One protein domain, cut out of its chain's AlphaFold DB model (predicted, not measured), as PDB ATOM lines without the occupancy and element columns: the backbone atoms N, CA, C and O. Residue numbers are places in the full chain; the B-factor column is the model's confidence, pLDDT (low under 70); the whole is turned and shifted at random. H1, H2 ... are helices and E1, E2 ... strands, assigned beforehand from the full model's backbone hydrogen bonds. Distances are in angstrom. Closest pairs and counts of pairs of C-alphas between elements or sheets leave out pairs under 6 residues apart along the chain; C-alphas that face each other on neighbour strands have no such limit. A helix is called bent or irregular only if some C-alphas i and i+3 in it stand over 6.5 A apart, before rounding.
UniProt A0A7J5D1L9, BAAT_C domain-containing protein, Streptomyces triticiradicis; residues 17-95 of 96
ATOM      1  N   ALA A  17     308.579 238.357 248.526       98.12
ATOM      2  CA  ALA A  17     308.137 237.382 249.515       98.12
ATOM      3  C   ALA A  17     308.413 237.901 250.934       98.12
ATOM      4  O   ALA A  17     309.469 238.470 251.201       98.12
ATOM      5  N   ILE A  18     307.473 237.708 251.853       98.56
ATOM      6  CA  ILE A  18     307.605 238.102 253.260       98.56
ATOM      7  C   ILE A  18     307.239 236.875 254.093       98.56
ATOM      8  O   ILE A  18     306.128 236.368 253.951       98.56
ATOM      9  N   ALA A  19     308.163 236.382 254.917       98.38
ATOM     10  CA  ALA A  19     308.010 235.098 255.599       98.38
ATOM     11  C   ALA A  19     308.447 235.134 257.065       98.38
ATOM     12  O   ALA A  19     309.370 235.860 257.448       98.38
ATOM     13  N   GLY A  20     307.758 234.332 257.877       97.81
ATOM     14  CA  GLY A  20     308.008 234.155 259.300       97.81
ATOM     15  C   GLY A  20     308.631 232.787 259.572       97.81
ATOM     16  O   GLY A  20     308.152 231.784 259.063       97.81
ATOM     17  N   GLY A  21     309.703 232.729 260.360       97.25
ATOM     18  CA  GLY A  21     310.375 231.460 260.683       97.25
ATOM     19  C   GLY A  21     309.669 230.592 261.712       97.25
ATOM     20  O   GLY A  21     309.853 229.380 261.705       97.25
ATOM     21  N   ASP A  22     308.819 231.194 262.537       96.62
ATOM     22  CA  ASP A  22     307.963 230.487 263.484       96.62
ATOM     23  C   ASP A  22     306.570 230.244 262.871       96.62
ATOM     24  O   ASP A  22     305.571 230.263 263.586       96.62
ATOM     25  N   ASP A  23     306.473 230.083 261.547       96.06
ATOM     26  CA  ASP A  23     305.239 229.737 260.836       96.06
ATOM     27  C   ASP A  23     304.912 228.241 261.027       96.06
ATOM     28  O   ASP A  23     305.640 227.382 260.526       96.06
ATOM     29  N   PRO A  24     303.827 227.887 261.745       95.44
ATOM     30  CA  PRO A  24     303.475 226.493 261.995       95.44
ATOM     31  C   PRO A  24     302.593 225.886 260.890       95.44
ATOM     32  O   PRO A  24     302.223 224.717 260.987       95.44
ATOM     33  N   VAL A  25     302.199 226.668 259.880       94.75
ATOM     34  CA  VAL A  25     301.274 226.245 258.818       94.75
ATOM     35  C   VAL A  25     302.041 225.603 257.666       94.75
ATOM     36  O   VAL A  25     301.633 224.560 257.155       94.75
ATOM     37  N   TRP A  26     303.164 226.203 257.267       94.31
ATOM     38  CA  TRP A  26     304.075 225.669 256.257       94.31
ATOM     39  C   TRP A  26     305.491 226.236 256.428       94.31
ATOM     40  O   TRP A  26     305.706 227.198 257.162       94.31
ATOM     41  N   ASP A  27     306.461 225.685 255.694       94.94
ATOM     42  CA  ASP A  27     307.832 226.207 255.657       94.94
ATOM     43  C   ASP A  27     307.929 227.461 254.762       94.94
ATOM     44  O   ASP A  27     308.318 227.411 253.586       94.94
ATOM     45  N   SER A  28     307.496 228.602 255.308       96.50
ATOM     46  CA  SER A  28     307.458 229.869 254.571       96.50
ATOM     47  C   SER A  28     308.847 230.464 254.353       96.50
ATOM     48  O   SER A  28     309.059 231.093 253.315       96.50
ATOM     49  N   LEU A  29     309.802 230.244 255.268       96.25
ATOM     50  CA  LEU A  29     311.178 230.727 255.114       96.25
ATOM     51  C   LEU A  29     311.862 230.086 253.911       96.25
ATOM     52  O   LEU A  29     312.302 230.819 253.025       96.25
ATOM     53  N   SER A  30     311.887 228.752 253.829       95.69
ATOM     54  CA  SER A  30     312.519 228.060 252.697       95.69
ATOM     55  C   SER A  30     311.851 228.432 251.372       95.69
ATOM     56  O   SER A  30     312.517 228.607 250.351       95.69
ATOM     57  N   SER A  31     310.527 228.614 251.387       95.88
ATOM     58  CA  SER A  31     309.775 229.058 250.210       95.88
ATOM     59  C   SER A  31     310.181 230.472 249.772       95.88
ATOM     60  O   SER A  31     310.464 230.697 248.596       95.88
ATOM     61  N   ALA A  32     310.264 231.427 250.703       97.69
ATOM     62  CA  ALA A  32     310.676 232.798 250.407       97.69
ATOM     63  C   ALA A  32     312.145 232.891 249.961       97.69
ATOM     64  O   ALA A  32     312.462 233.650 249.042       97.69
ATOM     65  N   GLU A  33     313.032 232.096 250.560       97.00
ATOM     66  CA  GLU A  33     314.426 231.973 250.129       97.00
ATOM     67  C   GLU A  33     314.526 231.445 248.695       97.00
ATOM     68  O   GLU A  33     315.236 232.043 247.885       97.00
ATOM     69  N   SER A  34     313.775 230.389 248.358       96.19
ATOM     70  CA  SER A  34     313.714 229.840 246.997       96.19
ATOM     71  C   SER A  34     313.256 230.893 245.989       96.19
ATOM     72  O   SER A  34     313.925 231.100 244.976       96.19
ATOM     73  N   ILE A  35     312.181 231.626 246.302       97.50
ATOM     74  CA  ILE A  35     311.670 232.719 245.462       97.50
ATOM     75  C   ILE A  35     312.773 233.751 245.186       97.50
ATOM     76  O   ILE A  35     312.952 234.168 244.045       97.50
ATOM     77  N   ALA A  36     313.549 234.150 246.197       97.62
ATOM     78  CA  ALA A  36     314.610 235.150 246.045       97.62
ATOM     79  C   ALA A  36     315.823 234.678 245.214       97.62
ATOM     80  O   ALA A  36     316.610 235.516 244.754       97.62
ATOM     81  N   GLN A  37     315.993 233.366 245.013       96.62
ATOM     82  CA  GLN A  37     317.020 232.831 244.111       96.62
ATOM     83  C   GLN A  37     316.590 232.845 242.642       96.62
ATOM     84  O   GLN A  37     317.452 232.840 241.757       96.62
ATOM     85  N   GLU A  38     315.288 232.915 242.375       97.56
ATOM     86  CA  GLU A  38     314.753 233.008 241.025       97.56
ATOM     87  C   GLU A  38     314.900 234.418 240.427       97.56
ATOM     88  O   GLU A  38     315.173 235.426 241.098       97.56
ATOM     89  N   ARG A  39     314.751 234.473 239.104       98.06
ATOM     90  CA  ARG A  39     314.808 235.698 238.313       98.06
ATOM     91  C   ARG A  39     313.540 235.818 237.497       98.06
ATOM     92  O   ARG A  39     313.031 234.829 236.995       98.06
ATOM     93  N   ASN A  40     313.099 237.052 237.329       97.88
ATOM     94  CA  ASN A  40     311.939 237.396 236.530       97.88
ATOM     95  C   ASN A  40     312.248 237.340 235.017       97.88
ATOM     96  O   ASN A  40     313.399 237.151 234.615       97.88
ATOM     97  N   ALA A  41     311.253 237.626 234.174       97.88
ATOM     98  CA  ALA A  41     311.354 237.587 232.706       97.88
ATOM     99  C   ALA A  41     312.415 238.525 232.100       97.88
ATOM    100  O   ALA A  41     312.786 238.393 230.936       97.88
ATOM    101  N   THR A  42     312.901 239.491 232.877       97.19
ATOM    102  CA  THR A  42     313.935 240.458 232.474       97.19
ATOM    103  C   THR A  42     315.296 240.170 233.117       97.19
ATOM    104  O   THR A  42     316.228 240.957 232.974       97.19
ATOM    105  N   GLY A  43     315.421 239.059 233.851       96.88
ATOM    106  CA  GLY A  43     316.647 238.645 234.534       96.88
ATOM    107  C   GLY A  43     316.880 239.290 235.907       96.88
ATOM    108  O   GLY A  43     317.897 239.000 236.544       96.88
ATOM    109  N   HIS A  44     315.967 240.129 236.407       97.12
ATOM    110  CA  HIS A  44     316.082 240.732 237.739       97.12
ATOM    111  C   HIS A  44     315.708 239.729 238.832       97.12
ATOM    112  O   HIS A  44     314.750 238.974 238.686       97.12
ATOM    113  N   LYS A  45     316.449 239.743 239.947       97.44
ATOM    114  CA  LYS A  45     316.140 238.895 241.105       97.44
ATOM    115  C   LYS A  45     314.838 239.321 241.784       97.44
ATOM    116  O   LYS A  45     314.521 240.512 241.856       97.44
ATOM    117  N   HIS A  46     314.129 238.344 242.333       98.12
ATOM    118  CA  HIS A  46     313.071 238.587 243.307       98.12
ATOM    119  C   HIS A  46     313.647 238.970 244.676       98.12
ATOM    120  O   HIS A  46     314.864 238.975 244.881       98.12
ATOM    121  N   LYS A  47     312.777 239.363 245.606       98.25
ATOM    122  CA  LYS A  47     313.164 239.824 246.943       98.25
ATOM    123  C   LYS A  47     312.471 238.986 248.007       98.25
ATOM    124  O   LYS A  47     311.316 238.609 247.827       98.25
ATOM    125  N   ALA A  48     313.151 238.777 249.128       98.38
ATOM    126  CA  ALA A  48     312.568 238.180 250.318       98.38
ATOM    127  C   ALA A  48     312.892 239.010 251.564       98.38
ATOM    128  O   ALA A  48     314.006 239.519 251.698       98.38
ATOM    129  N   LEU A  49     311.920 239.121 252.466       98.69
ATOM    130  CA  LEU A  49     312.084 239.607 253.833       98.69
ATOM    131  C   LEU A  49     311.789 238.445 254.777       98.69
ATOM    132  O   LEU A  49     310.696 237.879 254.756       98.69
ATOM    133  N   LEU A  50     312.790 238.072 255.566       98.56
ATOM    134  CA  LEU A  50     312.774 236.872 256.391       98.56
ATOM    135  C   LEU A  50     312.802 237.282 257.861       98.56
ATOM    136  O   LEU A  50     313.740 237.945 258.309       98.56
ATOM    137  N   TYR A  51     311.787 236.875 258.617       98.25
ATOM    138  CA  TYR A  51     311.633 237.222 260.026       98.25
ATOM    139  C   TYR A  51     311.610 235.947 260.876       98.25
ATOM    140  O   TYR A  51     310.538 235.405 261.139       98.25
ATOM    141  N   PRO A  52     312.770 235.460 261.365       97.75
ATOM    142  CA  PRO A  52     312.872 234.130 261.972       97.75
ATOM    143  C   PRO A  52     311.949 233.876 263.167       97.75
ATOM    144  O   PRO A  52     311.613 232.737 263.430       97.75
ATOM    145  N   LYS A  53     311.546 234.930 263.889       96.69
ATOM    146  CA  LYS A  53     310.697 234.838 265.092       96.69
ATOM    147  C   LYS A  53     309.243 235.261 264.864       96.69
ATOM    148  O   LYS A  53     308.494 235.438 265.830       96.69
ATOM    149  N   ALA A  54     308.888 235.569 263.619       96.12
ATOM    150  CA  ALA A  54     307.527 235.910 263.238       96.12
ATOM    151  C   ALA A  54     306.793 234.657 262.758       96.12
ATOM    152  O   ALA A  54     307.418 233.712 262.286       96.12
ATOM    153  N   GLY A  55     305.476 234.668 262.898       95.19
ATOM    154  CA  GLY A  55     304.589 233.595 262.493       95.19
ATOM    155  C   GLY A  55     304.009 233.786 261.097       95.19
ATOM    156  O   GLY A  55     304.463 234.605 260.302       95.19
ATOM    157  N   HIS A  56     302.943 233.045 260.827       95.44
ATOM    158  CA  HIS A  56     302.303 232.939 259.523       95.44
ATOM    159  C   HIS A  56     301.746 234.274 259.001       95.44
ATOM    160  O   HIS A  56     301.975 234.659 257.859       95.44
ATOM    161  N   ALA A  57     301.051 235.035 259.852       92.31
ATOM    162  CA  ALA A  57     300.414 236.302 259.470       92.31
ATOM    163  C   ALA A  57     301.380 237.503 259.497       92.31
ATOM    164  O   ALA A  57     300.997 238.598 259.911       92.31
ATOM    165  N   VAL A  58     302.646 237.304 259.120       93.06
ATOM    166  CA  VAL A  58     303.680 238.349 259.168       93.06
ATOM    167  C   VAL A  58     303.535 239.399 258.057       93.06
ATOM    168  O   VAL A  58     303.919 240.552 258.245       93.06
ATOM    169  N   ALA A  59     302.954 239.016 256.920       91.06
ATOM    170  CA  ALA A  59     302.784 239.857 255.737       91.06
ATOM    171  C   ALA A  59     301.417 240.566 255.745       91.06
ATOM    172  O   ALA A  59     300.527 240.231 254.967       91.06
ATOM    173  N   ASP A  60     301.229 241.512 256.662       90.00
ATOM    174  CA  ASP A  60     299.937 242.163 256.912       90.00
ATOM    175  C   ASP A  60     300.126 243.625 257.358       90.00
ATOM    176  O   ASP A  60     301.247 244.064 257.631       90.00
ATOM    177  N   PHE A  61     299.040 244.395 257.432       91.06
ATOM    178  CA  PHE A  61     299.071 245.804 257.813       91.06
ATOM    179  C   PHE A  61     299.685 246.004 259.214       91.06
ATOM    180  O   PHE A  61     299.327 245.300 260.166       91.06
ATOM    181  N   PRO A  62     300.579 246.993 259.391       93.31
ATOM    182  CA  PRO A  62     301.170 247.271 260.690       93.31
ATOM    183  C   PRO A  62     300.160 247.915 261.647       93.31
ATOM    184  O   PRO A  62     299.197 248.555 261.232       93.31
ATOM    185  N   TYR A  63     300.423 247.772 262.948       89.19
ATOM    186  CA  TYR A  63     299.678 248.403 264.053       89.19
ATOM    187  C   TYR A  63     298.223 247.958 264.245       89.19
ATOM    188  O   TYR A  63     297.566 248.433 265.172       89.19
ATOM    189  N   PHE A  64     297.728 247.010 263.448       83.69
ATOM    190  CA  PHE A  64     296.497 246.314 263.792       83.69
ATOM    191  C   PHE A  64     296.718 245.426 265.022       83.69
ATOM    192  O   PHE A  64     297.785 244.812 265.151       83.69
ATOM    193  N   PRO A  65     295.727 245.333 265.932       75.81
ATOM    194  CA  PRO A  65     295.765 244.351 267.002       75.81
ATOM    195  C   PRO A  65     296.008 242.966 266.412       75.81
ATOM    196  O   PRO A  65     295.421 242.612 265.389       75.81
ATOM    197  N   GLU A  66     296.856 242.169 267.055       71.44
ATOM    198  CA  GLU A  66     297.053 240.789 266.628       71.44
ATOM    199  C   GLU A  66     295.774 239.982 266.855       71.44
ATOM    200  O   GLU A  66     295.512 239.469 267.943       71.44
ATOM    201  N   ALA A  67     294.974 239.870 265.799       61.47
ATOM    202  CA  ALA A  67     293.863 238.942 265.693       61.47
ATOM    203  C   ALA A  67     294.414 237.573 265.268       61.47
ATOM    204  O   ALA A  67     294.253 237.134 264.136       61.47
ATOM    205  N   GLY A  68     295.153 236.922 266.161       59.34
ATOM    206  CA  GLY A  68     295.726 235.605 265.914       59.34
ATOM    207  C   GLY A  68     295.880 234.860 267.226       59.34
ATOM    208  O   GLY A  68     296.475 235.369 268.176       59.34
ATOM    209  N   GLY A  69     295.315 233.659 267.303       62.19
ATOM    210  CA  GLY A  69     295.633 232.750 268.398       62.19
ATOM    211  C   GLY A  69     297.084 232.277 268.286       62.19
ATOM    212  O   GLY A  69     297.734 232.451 267.255       62.19
ATOM    213  N   SER A  70     297.582 231.606 269.325       67.69
ATOM    214  CA  SER A  70     298.915 230.979 269.338       67.69
ATOM    215  C   SER A  70     299.191 230.054 268.141       67.69
ATOM    216  O   SER A  70     300.343 229.734 267.876       67.69
ATOM    217  N   TYR A  71     298.151 229.647 267.403       83.88
ATOM    218  CA  TYR A  71     298.227 228.807 266.209       83.88
ATOM    219  C   TYR A  71     298.868 229.480 264.988       83.88
ATOM    220  O   TYR A  71     299.208 228.773 264.051       83.88
ATOM    221  N   MET A  72     299.035 230.807 264.973       90.94
ATOM    222  CA  MET A  72     299.727 231.501 263.875       90.94
ATOM    223  C   MET A  72     301.235 231.611 264.102       90.94
ATOM    224  O   MET A  72     301.939 232.043 263.199       90.94
ATOM    225  N   GLY A  73     301.725 231.216 265.280       94.00
ATOM    226  CA  GLY A  73     303.141 231.234 265.620       94.00
ATOM    227  C   GLY A  73     303.761 232.629 265.755       94.00
ATOM    228  O   GLY A  73     303.101 233.671 265.648       94.00
ATOM    229  N   GLY A  74     305.061 232.629 266.037       94.06
ATOM    230  CA  GLY A  74     305.832 233.818 266.376       94.06
ATOM    231  C   GLY A  74     305.465 234.447 267.720       94.06
ATOM    232  O   GLY A  74     304.472 234.127 268.375       94.06
ATOM    233  N   THR A  75     306.300 235.390 268.151       92.44
ATOM    234  CA  THR A  75     305.994 236.220 269.328       92.44
ATOM    235  C   THR A  75     305.256 237.484 268.906       92.44
ATOM    236  O   THR A  75     305.566 238.045 267.856       92.44
ATOM    237  N   ARG A  76     304.374 238.010 269.769       91.06
ATOM    238  CA  ARG A  76     303.667 239.279 269.507       91.06
ATOM    239  C   ARG A  76     304.616 240.412 269.102       91.06
ATOM    240  O   ARG A  76     304.403 241.146 268.147       91.06
ATOM    241  N   THR A  77     305.732 240.531 269.817       93.12
ATOM    242  CA  THR A  77     306.741 241.557 269.532       93.12
ATOM    243  C   THR A  77     307.417 241.349 268.177       93.12
ATOM    244  O   THR A  77     307.682 242.323 267.476       93.12
ATOM    245  N   ALA A  78     307.734 240.107 267.803       95.06
ATOM    246  CA  ALA A  78     308.378 239.819 266.525       95.06
ATOM    247  C   ALA A  78     307.425 240.032 265.343       95.06
ATOM    248  O   ALA A  78     307.810 240.682 264.377       95.06
ATOM    249  N   ASN A  79     306.184 239.564 265.462       94.31
ATOM    250  CA  ASN A  79     305.121 239.770 264.482       94.31
ATOM    251  C   ASN A  79     304.857 241.265 264.254       94.31
ATOM    252  O   ASN A  79     304.924 241.736 263.119       94.31
ATOM    253  N   ALA A  80     304.656 242.043 265.322       94.00
ATOM    254  CA  ALA A  80     304.453 243.487 265.217       94.00
ATOM    255  C   ALA A  80     305.637 244.212 264.553       94.00
ATOM    256  O   ALA A  80     305.434 245.081 263.702       94.00
ATOM    257  N   ARG A  81     306.879 243.849 264.909       95.94
ATOM    258  CA  ARG A  81     308.087 244.426 264.295       95.94
ATOM    259  C   ARG A  81     308.189 244.089 262.815       95.94
ATOM    260  O   ARG A  81     308.477 244.975 262.024       95.94
ATOM    261  N   ALA A  82     307.933 242.839 262.452       96.62
ATOM    262  CA  ALA A  82     308.011 242.386 261.075       96.62
ATOM    263  C   ALA A  82     306.944 243.043 260.183       96.62
ATOM    264  O   ALA A  82     307.264 243.483 259.081       96.62
ATOM    265  N   LYS A  83     305.711 243.221 260.680       95.94
ATOM    266  CA  LYS A  83     304.671 243.997 259.977       95.94
ATOM    267  C   LYS A  83     305.092 245.455 259.773       95.94
ATOM    268  O   LYS A  83     304.972 245.983 258.674       95.94
ATOM    269  N   ALA A  84     305.609 246.109 260.817       96.50
ATOM    270  CA  ALA A  84     306.057 247.502 260.735       96.50
ATOM    271  C   ALA A  84     307.227 247.695 259.756       96.50
ATOM    272  O   ALA A  84     307.219 248.638 258.968       96.50
ATOM    273  N   ASP A  85     308.206 246.793 259.795       97.81
ATOM    274  CA  ASP A  85     309.388 246.822 258.936       97.81
ATOM    275  C   ASP A  85     309.024 246.558 257.463       97.81
ATOM    276  O   ASP A  85     309.267 247.395 256.587       97.81
ATOM    277  N   SER A  86     308.335 245.442 257.199       97.94
ATOM    278  CA  SER A  86     307.991 245.005 255.840       97.94
ATOM    279  C   SER A  86     307.043 245.953 255.103       97.94
ATOM    280  O   SER A  86     307.102 246.044 253.873       97.94
ATOM    281  N   TRP A  87     306.208 246.712 255.818       97.31
ATOM    282  CA  TRP A  87     305.221 247.602 255.206       97.31
ATOM    283  C   TRP A  87     305.842 248.640 254.265       97.31
ATOM    284  O   TRP A  87     305.327 248.898 253.175       97.31
ATOM    285  N   SER A  88     306.992 249.204 254.640       96.31
ATOM    286  CA  SER A  88     307.694 250.177 253.796       96.31
ATOM    287  C   SER A  88     308.143 249.578 252.452       96.31
ATOM    288  O   SER A  88     308.080 250.253 251.421       96.31
ATOM    289  N   HIS A  89     308.513 248.295 252.443       97.25
ATOM    290  CA  HIS A  89     308.908 247.557 251.245       97.25
ATOM    291  C   HIS A  89     307.712 247.229 250.351       97.25
ATOM    292  O   HIS A  89     307.823 247.339 249.130       97.25
ATOM    293  N   VAL A  90     306.561 246.887 250.943       96.81
ATOM    294  CA  VAL A  90     305.299 246.706 250.207       96.81
ATOM    295  C   VAL A  90     304.922 248.002 249.495       96.81
ATOM    296  O   VAL A  90     304.691 248.006 248.288       96.81
ATOM    297  N   LEU A  91     304.942 249.130 250.209       96.12
ATOM    298  CA  LEU A  91     304.655 250.434 249.612       96.12
ATOM    299  C   LEU A  91     305.667 250.802 248.523       96.12
ATOM    300  O   LEU A  91     305.276 251.364 247.507       96.12
ATOM    301  N   GLN A  92     306.954 250.496 248.707       96.00
ATOM    302  CA  GLN A  92     307.967 250.735 247.679       96.00
ATOM    303  C   GLN A  92     307.710 249.908 246.414       96.00
ATOM    304  O   GLN A  92     307.924 250.422 245.323       96.00
ATOM    305  N   LEU A  93     307.250 248.662 246.553       95.12
ATOM    306  CA  LEU A  93     306.920 247.797 245.420       95.12
ATOM    307  C   LEU A  93     305.721 248.314 244.613       95.12
ATOM    308  O   LEU A  93     305.687 248.135 243.402       95.12
ATOM    309  N   LEU A  94     304.745 248.931 245.284       93.88
ATOM    310  CA  LEU A  94     303.507 249.425 244.668       93.88
ATOM    311  C   LEU A  94     303.622 250.834 244.078       93.88
ATOM    312  O   LEU A  94     302.693 251.291 243.413       93.88
ATOM    313  N   LYS A  95     304.721 251.547 244.345       91.94
ATOM    314  CA  LYS A  95     304.951 252.861 243.742       91.94
ATOM    315  C   LYS A  95     305.099 252.715 242.217       91.94
ATOM    316  O   LYS A  95     305.750 251.766 241.783       91.94
TER     317      LYS A  95
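AT A GLANCE: This is residues 17 to 95 of the 96 residues of the protein "BAAT_C domain-containing protein" of Streptomyces triticiradicis (UniProt A0A7J5D1L9). A small ribbon of two parallel strands, E1 and E2, lies between two helices, with the shorter H1 packed close over one face and the longer H2 over the other. A long loop, residues 52 to 75, runs from the end of E2 past H2 and round the end of the domain where H2 begins, while the link from H1 to E2 reaches out at the opposite end. The printed part has 79 residues, with two named helices and two named strands in the order E1, H1, E2, H2, and a sheet of order E1, E2, all parallel. The class is mixed, helices and strands, though under half of the residues, 38, are in named elements. The whole is compact, with a radius of gyration of the C-alphas of 12.9 A and spans of 41 by 27 by 14 A.

HOW THE PARTS SIT: Begin at E1, residues 17 to 20, and set beside it E2, residues 47 to 51: these neighbour strands are parallel, with 12 degrees between their directions. C-alphas 17 and 48 face each other at 4.6 A; look also at N 19 and O 49, 2.9 A apart, and N 49 and O 17, 2.8 A apart, both within hydrogen-bond range. Between them in the chain comes H1, residues 28 to 37. E1, H1 and E2 form a strand-helix-strand unit, two parallel neighbour strands with a helix between, and its crossover is right-handed. The closest C-alphas of E1 and H1 are those of Ala 17 and Ala 32, 5.3 A apart; those of H1 and E2 are Ala 36 and Lys 47, 5.0 A apart. Go on to H2, residues 76 to 94, whose closest C-alpha pair with E2 is Tyr 51 and Ala 82, at 6.4 A. H1 and H2 are apart. In H1 every O i to N i+4 pair is within hydrogen-bond range; in H2 13 of 15 are.

IN THESE COORDINATES: Find C-alpha 17 at (308.137, 237.382, 249.515), where E1 begins; it ends at Gly 20. H1 starts at C-alpha 28, (307.458, 229.869, 254.571), and runs 14.5 A to Gln 37. E2 runs 13.4 A from Lys 47 to Tyr 51. H2 covers 26.8 A from Arg 76 to C-alpha 94 at (303.507, 249.425, 244.668), with a kink of 28 degrees near residue 88. It is neither bent nor irregular, but only just: C-alphas 85 and 88 are 6.4 A apart.

THE WHOLE: Look to Thr 42 and Gly 69 for the two C-alphas farthest apart, 41.0 A. The outline is only just flat. The printed part has no cut. The links E1 to H1 and H1 to E2 are short, and E2 to H2 is long, with 24 residues. The mean pLDDT of the printed part is 93.2, and residues 67 to 70 are under 70.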